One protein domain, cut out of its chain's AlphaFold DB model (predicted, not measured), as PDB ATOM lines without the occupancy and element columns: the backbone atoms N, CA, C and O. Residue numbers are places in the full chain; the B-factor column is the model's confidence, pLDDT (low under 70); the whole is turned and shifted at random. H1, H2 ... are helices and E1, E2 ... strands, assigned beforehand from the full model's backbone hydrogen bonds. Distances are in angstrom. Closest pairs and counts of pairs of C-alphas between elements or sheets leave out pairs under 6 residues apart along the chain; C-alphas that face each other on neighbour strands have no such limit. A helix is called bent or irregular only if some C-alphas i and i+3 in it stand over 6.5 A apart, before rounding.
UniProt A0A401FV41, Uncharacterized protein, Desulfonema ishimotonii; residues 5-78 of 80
ATOM      1  N   SER A   5     -32.644 -27.706  34.670       96.88
ATOM      2  CA  SER A   5     -33.373 -28.323  35.782       96.88
ATOM      3  C   SER A   5     -34.537 -27.420  36.196       96.88
ATOM      4  O   SER A   5     -34.330 -26.329  36.728       96.88
ATOM      5  N   GLY A   6     -35.767 -27.835  35.871       96.00
ATOM      6  CA  GLY A   6     -36.959 -26.993  36.010       96.00
ATOM      7  C   GLY A   6     -36.823 -25.685  35.224       96.00
ATOM      8  O   GLY A   6     -36.519 -25.696  34.026       96.00
ATOM      9  N   ASP A   7     -36.994 -24.566  35.924       95.12
ATOM     10  CA  ASP A   7     -36.825 -23.209  35.387       95.12
ATOM     11  C   ASP A   7     -35.385 -22.681  35.528       95.12
ATOM     12  O   ASP A   7     -35.112 -21.506  35.302       95.12
ATOM     13  N   SER A   8     -34.425 -23.528  35.903       97.25
ATOM     14  CA  SER A   8     -33.038 -23.122  36.118       97.25
ATOM     15  C   SER A   8     -32.040 -24.115  35.518       97.25
ATOM     16  O   SER A   8     -32.370 -24.889  34.615       97.25
ATOM     17  N   TYR A   9     -30.792 -24.045  35.975       98.12
ATOM     18  CA  TYR A   9     -29.682 -24.878  35.534       98.12
ATOM     19  C   TYR A   9     -28.925 -25.386  36.757       98.12
ATOM     20  O   TYR A   9     -28.789 -24.647  37.727       98.12
ATOM     21  N   ASN A  10     -28.399 -26.608  36.701       98.06
ATOM     22  CA  ASN A  10     -27.608 -27.174  37.800       98.06
ATOM     23  C   ASN A  10     -26.352 -26.344  38.103       98.06
ATOM     24  O   ASN A  10     -25.850 -26.350  39.219       98.06
ATOM     25  N   GLU A  11     -25.838 -25.641  37.097       98.00
ATOM     26  CA  GLU A  11     -24.652 -24.798  37.189       98.00
ATOM     27  C   GLU A  11     -24.998 -23.346  37.560       98.00
ATOM     28  O   GLU A  11     -24.104 -22.504  37.630       98.00
ATOM     29  N   PHE A  12     -26.273 -23.018  37.802       98.06
ATOM     30  CA  PHE A  12     -26.630 -21.742  38.415       98.06
ATOM     31  C   PHE A  12     -26.242 -21.777  39.905       98.06
ATOM     32  O   PHE A  12     -26.607 -22.731  40.592       98.06
ATOM     33  N   PRO A  13     -25.481 -20.793  40.412       96.81
ATOM     34  CA  PRO A  13     -24.988 -20.810  41.784       96.81
ATOM     35  C   PRO A  13     -26.127 -20.666  42.796       96.81
ATOM     36  O   PRO A  13     -27.062 -19.891  42.590       96.81
ATOM     37  N   ASP A  14     -26.009 -21.388  43.907       95.75
ATOM     38  CA  ASP A  14     -26.884 -21.223  45.063       95.75
ATOM     39  C   ASP A  14     -26.386 -20.042  45.908       95.75
ATOM     40  O   ASP A  14     -25.258 -20.059  46.407       95.75
ATOM     41  N   HIS A  15     -27.185 -18.977  45.975       97.69
ATOM     42  CA  HIS A  15     -26.842 -17.741  46.673       97.69
ATOM     43  C   HIS A  15     -28.102 -16.925  46.984       97.69
ATOM     44  O   HIS A  15     -28.874 -16.612  46.072       97.69
ATOM     45  N   ASP A  16     -28.280 -16.491  48.235       96.56
ATOM     46  CA  ASP A  16     -29.481 -15.760  48.679       96.56
ATOM     47  C   ASP A  16     -29.724 -14.480  47.865       96.56
ATOM     48  O   ASP A  16     -30.845 -14.187  47.444       96.56
ATOM     49  N   GLY A  17     -28.650 -13.748  47.547       96.44
ATOM     50  CA  GLY A  17     -28.702 -12.546  46.704       96.44
ATOM     51  C   GLY A  17     -29.132 -12.788  45.247       96.44
ATOM     52  O   GLY A  17     -29.373 -11.828  44.518       96.44
ATOM     53  N   LEU A  18     -29.247 -14.049  44.817       97.06
ATOM     54  CA  LEU A  18     -29.666 -14.460  43.474       97.06
ATOM     55  C   LEU A  18     -31.031 -15.171  43.463       97.06
ATOM     56  O   LEU A  18     -31.490 -15.593  42.400       97.06
ATOM     57  N   ALA A  19     -31.723 -15.268  44.605       94.69
ATOM     58  CA  ALA A  19     -33.021 -15.943  44.706       94.69
ATOM     59  C   ALA A  19     -34.065 -15.377  43.723       94.69
ATOM     60  O   ALA A  19     -34.807 -16.125  43.086       94.69
ATOM     61  N   ASN A  20     -34.054 -14.052  43.541       94.69
ATOM     62  CA  ASN A  20     -34.953 -13.322  42.643       94.69
ATOM     63  C   ASN A  20     -34.331 -13.019  41.268       94.69
ATOM     64  O   ASN A  20     -34.828 -12.146  40.560       94.69
ATOM     65  N   PHE A  21     -33.241 -13.697  40.891       97.12
ATOM     66  CA  PHE A  21     -32.595 -13.499  39.592       97.12
ATOM     67  C   PHE A  21     -33.521 -13.917  38.444       97.12
ATOM     68  O   PHE A  21     -34.154 -14.982  38.509       97.12
ATOM     69  N   ASP A  22     -33.552 -13.108  37.380       96.81
ATOM     70  CA  ASP A  22     -34.422 -13.318  36.222       96.81
ATOM     71  C   ASP A  22     -34.219 -14.715  35.612       96.81
ATOM     72  O   ASP A  22     -33.125 -15.108  35.198       96.81
ATOM     73  N   ILE A  23     -35.310 -15.481  35.535       96.94
ATOM     74  CA  ILE A  23     -35.316 -16.884  35.089       96.94
ATOM     75  C   ILE A  23     -34.717 -17.034  33.680       96.94
ATOM     76  O   ILE A  23     -33.918 -17.940  33.437       96.94
ATOM     77  N   SER A  24     -35.057 -16.125  32.760       96.12
ATOM     78  CA  SER A  24     -34.559 -16.132  31.374       96.12
ATOM     79  C   SER A  24     -33.043 -15.980  31.264       96.12
ATOM     80  O   SER A  24     -32.440 -16.460  30.294       96.12
ATOM     81  N   ASP A  25     -32.439 -15.336  32.260       97.31
ATOM     82  CA  ASP A  25     -31.058 -14.870  32.236       97.31
ATOM     83  C   ASP A  25     -30.118 -15.830  32.969       97.31
ATOM     84  O   ASP A  25     -28.903 -15.813  32.751       97.31
ATOM     85  N   ARG A  26     -30.669 -16.763  33.757       97.75
ATOM     86  CA  ARG A  26     -29.902 -17.794  34.477       97.75
ATOM     87  C   ARG A  26     -28.988 -18.614  33.570       97.75
ATOM     88  O   ARG A  26     -27.955 -19.098  34.024       97.75
ATOM     89  N   LYS A  27     -29.324 -18.737  32.283       97.56
ATOM     90  CA  LYS A  27     -28.494 -19.423  31.280       97.56
ATOM     91  C   LYS A  27     -27.115 -18.783  31.106       97.56
ATOM     92  O   LYS A  27     -26.152 -19.507  30.881       97.56
ATOM     93  N   PHE A  28     -27.006 -17.457  31.218       97.94
ATOM     94  CA  PHE A  28     -25.735 -16.741  31.067       97.94
ATOM     95  C   PHE A  28     -24.838 -16.972  32.280       97.94
ATOM     96  O   PHE A  28     -23.659 -17.292  32.127       97.94
ATOM     97  N   ILE A  29     -25.429 -16.899  33.476       98.00
ATOM     98  CA  ILE A  29     -24.753 -17.194  34.742       98.00
ATOM     99  C   ILE A  29     -24.273 -18.646  34.753       98.00
ATOM    100  O   ILE A  29     -23.097 -18.900  34.989       98.00
ATOM    101  N   ALA A  30     -25.149 -19.593  34.407       98.31
ATOM    102  CA  ALA A  30     -24.805 -21.009  34.341       98.31
ATOM    103  C   ALA A  30     -23.705 -21.288  33.306       98.31
ATOM    104  O   ALA A  30     -22.790 -22.062  33.574       98.31
ATOM    105  N   ALA A  31     -23.759 -20.649  32.130       98.00
ATOM    106  CA  ALA A  31     -22.757 -20.839  31.084       98.00
ATOM    107  C   ALA A  31     -21.371 -20.340  31.514       98.00
ATOM    108  O   ALA A  31     -20.387 -21.045  31.295       98.00
ATOM    109  N   SER A  32     -21.301 -19.166  32.151       97.88
ATOM    110  CA  SER A  32     -20.058 -18.654  32.735       97.88
ATOM    111  C   SER A  32     -19.567 -19.570  33.858       97.88
ATOM    112  O   SER A  32     -18.426 -20.024  33.828       97.88
ATOM    113  N   ASN A  33     -20.444 -19.937  34.795       97.88
ATOM    114  CA  ASN A  33     -20.078 -20.728  35.966       97.88
ATOM    115  C   ASN A  33     -19.602 -22.152  35.625       97.88
ATOM    116  O   ASN A  33     -18.720 -22.682  36.295       97.88
ATOM    117  N   ALA A  34     -20.163 -22.760  34.577       97.75
ATOM    118  CA  ALA A  34     -19.783 -24.090  34.104       97.75
ATOM    119  C   ALA A  34     -18.443 -24.117  33.350       97.75
ATOM    120  O   ALA A  34     -17.917 -25.196  33.067       97.75
ATOM    121  N   HIS A  35     -17.921 -22.957  32.946       96.88
ATOM    122  CA  HIS A  35     -16.672 -22.866  32.204       96.88
ATOM    123  C   HIS A  35     -15.479 -22.830  33.174       96.88
ATOM    124  O   HIS A  35     -15.511 -22.035  34.114       96.88
ATOM    125  N   PRO A  36     -14.399 -23.604  32.942       94.81
ATOM    126  CA  PRO A  36     -13.222 -23.608  33.819       94.81
ATOM    127  C   PRO A  36     -12.637 -22.211  34.062       94.81
ATOM    128  O   PRO A  36     -12.327 -21.856  35.192       94.81
ATOM    129  N   ASP A  37     -12.574 -21.396  33.004       95.38
ATOM    130  CA  ASP A  37     -12.037 -20.030  33.073       95.38
ATOM    131  C   ASP A  37     -13.053 -18.967  33.533       95.38
ATOM    132  O   ASP A  37     -12.708 -17.788  33.561       95.38
ATOM    133  N   LYS A  38     -14.306 -19.348  33.839       95.56
ATOM    134  CA  LYS A  38     -15.397 -18.450  34.276       95.56
ATOM    135  C   LYS A  38     -15.429 -17.104  33.523       95.56
ATOM    136  O   LYS A  38     -15.191 -16.050  34.117       95.56
ATOM    137  N   PRO A  39     -15.685 -17.113  32.200       97.00
ATOM    138  CA  PRO A  39     -15.575 -15.920  31.377       97.00
ATOM    139  C   PRO A  39     -16.523 -14.827  31.872       97.00
ATOM    140  O   PRO A  39     -17.648 -15.101  32.300       97.00
ATOM    141  N   LEU A  40     -16.063 -13.580  31.773       96.94
ATOM    142  CA  LEU A  40     -16.863 -12.417  32.136       96.94
ATOM    143  C   LEU A  40     -18.130 -12.333  31.278       96.94
ATOM    144  O   LEU A  40     -18.110 -12.622  30.079       96.94
ATOM    145  N   ILE A  41     -19.216 -11.876  31.887       98.12
ATOM    146  CA  ILE A  41     -20.474 -11.603  31.197       98.12
ATOM    147  C   ILE A  41     -20.511 -10.119  30.852       98.12
ATOM    148  O   ILE A  41     -20.266  -9.268  31.704       98.12
ATOM    149  N   LEU A  42     -20.787  -9.808  29.591       97.81
ATOM    150  CA  LEU A  42     -20.936  -8.440  29.116       97.81
ATOM    151  C   LEU A  42     -22.409  -8.053  29.158       97.81
ATOM    152  O   LEU A  42     -23.196  -8.626  28.409       97.81
ATOM    153  N   GLU A  43     -22.757  -7.071  29.988       97.44
ATOM    154  CA  GLU A  43     -24.121  -6.539  30.069       97.44
ATOM    155  C   GLU A  43     -24.163  -5.116  29.509       97.44
ATOM    156  O   GLU A  43     -23.358  -4.251  29.877       97.44
ATOM    157  N   ALA A  44     -25.074  -4.874  28.573       95.50
ATOM    158  CA  ALA A  44     -25.132  -3.627  27.829       95.50
ATOM    159  C   ALA A  44     -26.160  -2.655  28.407       95.50
ATOM    160  O   ALA A  44     -25.848  -1.474  28.569       95.50
ATOM    161  N   THR A  45     -27.374  -3.126  28.691       93.75
ATOM    162  CA  THR A  45     -28.518  -2.240  28.958       93.75
ATOM    163  C   THR A  45     -29.480  -2.745  30.024       93.75
ATOM    164  O   THR A  45     -30.279  -1.934  30.506       93.75
ATOM    165  N   ASP A  46     -29.434  -4.017  30.420       95.00
ATOM    166  CA  ASP A  46     -30.312  -4.520  31.469       95.00
ATOM    167  C   ASP A  46     -29.872  -3.993  32.837       95.00
ATOM    168  O   ASP A  46     -28.907  -4.447  33.456       95.00
ATOM    169  N   SER A  47     -30.619  -3.003  33.324       95.00
ATOM    170  CA  SER A  47     -30.311  -2.355  34.587       95.00
ATOM    171  C   SER A  47     -30.553  -3.226  35.816       95.00
ATOM    172  O   SER A  47     -29.966  -2.949  36.858       95.00
ATOM    173  N   LYS A  48     -31.357  -4.297  35.732       95.25
ATOM    174  CA  LYS A  48     -31.636  -5.165  36.891       95.25
ATOM    175  C   LYS A  48     -30.381  -5.872  37.393       95.25
ATOM    176  O   LYS A  48     -30.208  -6.027  38.601       95.25
ATOM    177  N   TRP A  49     -29.479  -6.218  36.474       96.50
ATOM    178  CA  TRP A  49     -28.207  -6.875  36.773       96.50
ATOM    179  C   TRP A  49     -27.313  -6.048  37.700       96.50
ATOM    180  O   TRP A  49     -26.484  -6.612  38.415       96.50
ATOM    181  N   TRP A  50     -27.516  -4.728  37.765       96.69
ATOM    182  CA  TRP A  50     -26.836  -3.871  38.733       96.69
ATOM    183  C   TRP A  50     -27.107  -4.287  40.184       96.69
ATOM    184  O   TRP A  50     -26.204  -4.209  41.012       96.69
ATOM    185  N   GLY A  51     -28.317  -4.768  40.484       95.81
ATOM    186  CA  GLY A  51     -28.699  -5.239  41.817       95.81
ATOM    187  C   GLY A  51     -28.110  -6.594  42.203       95.81
ATOM    188  O   GLY A  51     -28.007  -6.900  43.385       95.81
ATOM    189  N   TRP A  52     -27.704  -7.399  41.220       97.12
ATOM    190  CA  TRP A  52     -27.157  -8.741  41.443       97.12
ATOM    191  C   TRP A  52     -25.634  -8.802  41.322       97.12
ATOM    192  O   TRP A  52     -25.047  -9.826  41.658       97.12
ATOM    193  N   LYS A  53     -24.979  -7.727  40.863       96.25
ATOM    194  CA  LYS A  53     -23.536  -7.713  40.568       96.25
ATOM    195  C   LYS A  53     -22.666  -8.144  41.754       96.25
ATOM    196  O   LYS A  53     -21.669  -8.823  41.544       96.25
ATOM    197  N   ASP A  54     -23.053  -7.771  42.974       97.00
ATOM    198  CA  ASP A  54     -22.270  -8.063  44.179       97.00
ATOM    199  C   ASP A  54     -22.433  -9.538  44.578       97.00
ATOM    200  O   ASP A  54     -21.441 -10.246  44.724       97.00
ATOM    201  N   ALA A  55     -23.670 -10.050  44.579       98.00
ATOM    202  CA  ALA A  55     -23.953 -11.474  44.782       98.00
ATOM    203  C   ALA A  55     -23.299 -12.372  43.713       98.00
ATOM    204  O   ALA A  55     -22.808 -13.455  44.017       98.00
ATOM    205  N   LEU A  56     -23.255 -11.927  42.452       97.88
ATOM    206  CA  LEU A  56     -22.542 -12.631  41.383       97.88
ATOM    207  C   LEU A  56     -21.024 -12.642  41.621       97.88
ATOM    208  O   LEU A  56     -20.383 -13.676  41.427       97.88
ATOM    209  N   ALA A  57     -20.449 -11.529  42.079       97.56
ATOM    210  CA  ALA A  57     -19.026 -11.447  42.394       97.56
ATOM    211  C   ALA A  57     -18.635 -12.373  43.561       97.56
ATOM    212  O   ALA A  57     -17.586 -13.016  43.494       97.56
ATOM    213  N   GLU A  58     -19.491 -12.508  44.578       97.81
ATOM    214  CA  GLU A  58     -19.295 -13.418  45.722       97.81
ATOM    215  C   GLU A  58     -19.180 -14.892  45.292       97.81
ATOM    216  O   GLU A  58     -18.398 -15.652  45.862       97.81
ATOM    217  N   VAL A  59     -19.853 -15.281  44.203       96.81
ATOM    218  CA  VAL A  59     -19.757 -16.626  43.594       96.81
ATOM    219  C   VAL A  59     -18.759 -16.699  42.427       96.81
ATOM    220  O   VAL A  59     -18.773 -17.637  41.620       96.81
ATOM    221  N   SER A  60     -17.834 -15.736  42.358       96.44
ATOM    222  CA  SER A  60     -16.768 -15.638  41.347       96.44
ATOM    223  C   SER A  60     -17.271 -15.488  39.905       96.44
ATOM    224  O   SER A  60     -16.610 -15.935  38.967       96.44
ATOM    225  N   ILE A  61     -18.432 -14.864  39.708       97.69
ATOM    226  CA  ILE A  61     -18.987 -14.541  38.390       97.69
ATOM    227  C   ILE A  61     -18.869 -13.035  38.175       97.69
ATOM    228  O   ILE A  61     -19.453 -12.231  38.894       97.69
ATOM    229  N   THR A  62     -18.098 -12.641  37.163       97.00
ATOM    230  CA  THR A  62     -17.851 -11.224  36.874       97.00
ATOM    231  C   THR A  62     -18.784 -10.722  35.783       97.00
ATOM    232  O   THR A  62     -18.801 -11.263  34.677       97.00
ATOM    233  N   VAL A  63     -19.501  -9.635  36.066       97.69
ATOM    234  CA  VAL A  63     -20.284  -8.889  35.075       97.69
ATOM    235  C   VAL A  63     -19.565  -7.586  34.758       97.69
ATOM    236  O   VAL A  63     -19.242  -6.805  35.654       97.69
ATOM    237  N   LYS A  64     -19.312  -7.335  33.476       98.00
ATOM    238  CA  LYS A  64     -18.774  -6.072  32.977       98.00
ATOM    239  C   LYS A  64     -19.877  -5.318  32.251       98.00
ATOM    240  O   LYS A  64     -20.331  -5.724  31.184       98.00
ATOM    241  N   PHE A  65     -20.259  -4.189  32.831       97.31
ATOM    242  CA  PHE A  65     -21.228  -3.272  32.249       97.31
ATOM    243  C   PHE A  65     -20.573  -2.412  31.166       97.31
ATOM    244  O   PHE A  65     -19.525  -1.809  31.405       97.31
ATOM    245  N   MET A  66     -21.188  -2.338  29.985       96.88
ATOM    246  CA  MET A  66     -20.668  -1.529  28.872       96.88
ATOM    247  C   MET A  66     -20.749  -0.027  29.149       96.88
ATOM    248  O   MET A  66     -19.857   0.719  28.752       96.88
ATOM    249  N   CYS A  67     -21.794   0.409  29.856       96.31
ATOM    250  CA  CYS A  67     -21.940   1.776  30.346       96.31
ATOM    251  C   CYS A  67     -22.426   1.740  31.806       96.31
ATOM    252  O   CYS A  67     -23.635   1.729  32.052       96.31
ATOM    253  N   PRO A  68     -21.502   1.666  32.786       95.38
ATOM    254  CA  PRO A  68     -21.857   1.555  34.199       95.38
ATOM    255  C   PRO A  68     -22.716   2.721  34.698       95.38
ATOM    256  O   PRO A  68     -23.638   2.494  35.475       95.38
ATOM    257  N   ASP A  69     -22.453   3.948  34.230       96.19
ATOM    258  CA  ASP A  69     -23.220   5.131  34.631       96.19
ATOM    259  C   ASP A  69     -24.679   5.040  34.171       96.19
ATOM    260  O   ASP A  69     -25.582   5.161  34.996       96.19
ATOM    261  N   TYR A  70     -24.910   4.708  32.893       95.56
ATOM    262  CA  TYR A  70     -26.258   4.506  32.348       95.56
ATOM    263  C   TYR A  70     -27.022   3.413  33.101       95.56
ATOM    264  O   TYR A  70     -28.182   3.592  33.470       95.56
ATOM    265  N   ILE A  71     -26.373   2.273  33.350       96.19
ATOM    266  CA  ILE A  71     -27.004   1.144  34.039       96.19
ATOM    267  C   ILE A  71     -27.346   1.497  35.487       96.19
ATOM    268  O   ILE A  71     -28.457   1.202  35.929       96.19
ATOM    269  N   ARG A  72     -26.434   2.163  36.209       95.50
ATOM    270  CA  ARG A  72     -26.674   2.627  37.581       95.50
ATOM    271  C   ARG A  72     -27.862   3.582  37.641       95.50
ATOM    272  O   ARG A  72     -28.743   3.382  38.473       95.50
ATOM    273  N   GLU A  73     -27.902   4.584  36.763       95.75
ATOM    274  CA  GLU A  73     -29.002   5.557  36.689       95.75
ATOM    275  C   GLU A  73     -30.337   4.857  36.401       95.75
ATOM    276  O   GLU A  73     -31.305   5.017  37.144       95.75
ATOM    277  N   LYS A  74     -30.372   3.975  35.392       95.38
ATOM    278  CA  LYS A  74     -31.574   3.205  35.032       95.38
ATOM    279  C   LYS A  74     -32.008   2.198  36.090       95.38
ATOM    280  O   LYS A  74     -33.161   1.770  36.082       95.38
ATOM    281  N   TYR A  75     -31.102   1.742  36.946       95.06
ATOM    282  CA  TYR A  75     -31.447   0.881  38.072       95.06
ATOM    283  C   TYR A  75     -32.082   1.692  39.201       95.06
ATOM    284  O   TYR A  75     -33.117   1.296  39.732       95.06
ATOM    285  N   GLN A  76     -31.517   2.860  39.514       93.75
ATOM    286  CA  GLN A  76     -32.056   3.771  40.525       93.75
ATOM    287  C   GLN A  76     -33.470   4.249  40.173       93.75
ATOM    288  O   GLN A  76     -34.339   4.218  41.037       93.75
ATOM    289  N   GLU A  77     -33.732   4.587  38.905       92.75
ATOM    290  CA  GLU A  77     -35.075   4.942  38.410       92.75
ATOM    291  C   GLU A  77     -36.127   3.832  38.599       92.75
ATOM    292  O   GLU A  77     -37.318   4.121  38.605       92.75
ATOM    293  N   LYS A  78     -35.712   2.560  38.694       85.50
ATOM    294  CA  LYS A  78     -36.622   1.413  38.858       85.50
ATOM    295  C   LYS A  78     -36.880   1.036  40.318       85.50
ATOM    296  O   LYS A  78     -37.815   0.279  40.569       85.50
TER     297      LYS A  78
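Overview. This is residues 5 to 78 of the 80 residues of an uncharacterized protein of Desulfonema ishimotonii (UniProt A0A401FV41). A pair of short parallel strands, E1 and E2, has H2 over it, mostly over E2, while H1 lies near the beginning of E1, and H3, beyond the end of E2, makes one end of the domain with its centre farthest from the mean of the C-alphas, at 15.3 A. Residues 5 to 22, which hold no named element, loop past H1, reach over to H2 and return to where H1 begins. The printed part has 74 residues with three named helices and two named strands, in the order H1, E1, H2, E2, H3, and its class is mostly helix. It is compact, with a radius of gyration of the C-alphas of 12.0 A, and spans 33 by 25 by 19 A.

Arrangement. After residues 5 to 22 comes H1, residues 23 to 33; it touches no helix. Its closest C-alphas to E1, residues 41 to 43, are those of Ser 32 and Ile 41, 7.2 A apart. E1 and E2, residues 63 to 65, are parallel neighbours at 30 degrees, with N 64 and O 41 2.8 A apart and N 43 and O 64 3.0 A apart, both within hydrogen-bond range. Between them in the chain comes H2, residues 49 to 58; E1, H2 and E2 form a strand-helix-strand unit, two parallel strands joined through a helix, with a right-handed crossover. The closest C-alphas of H2 and E2 are those of Lys 53 and Val 63, 6.5 A apart. H1 and H2 are only just apart, at 8.4 A. H3, residues 68 to 78, touches H2 at a steep tilt of 65 degrees, opposite ways, with the closest C-alphas, Trp 50 and Arg 72, 6.6 A apart. H3 is apart from H1 and E1. O i to N i+4 pairs are within hydrogen-bond range in 4 of 7 for H1, 4 of 6 for H2 and 6 of 7 for H3.

Along the chain. H1 begins at C-alpha 23, (-35.316, -16.884, 35.089), and is 15.7 A long; it is only just irregular, with C-alphas 24 and 27 6.9 A apart. E1 measures 6.3 A. H2 begins at C-alpha 49, (-28.207, -6.875, 36.773), and is 14.2 A long; it is irregular, with C-alphas 51 and 54 7.4 A apart. E2 measures 6.4 A. H3 is 15.5 A long and ends at C-alpha 78, (-36.622, 1.413, 38.858).

Size, cuts and confidence. The two C-alphas farthest apart are those of Pro 36 and Glu 77, 36.2 A. The printed part has no cut. The link from H1 to E1 is short, those from E1 to H2, H2 to E2 and E2 to H3 are tight, and no link is long. The mean pLDDT of the printed part is 96.5, and no printed residue is under 70.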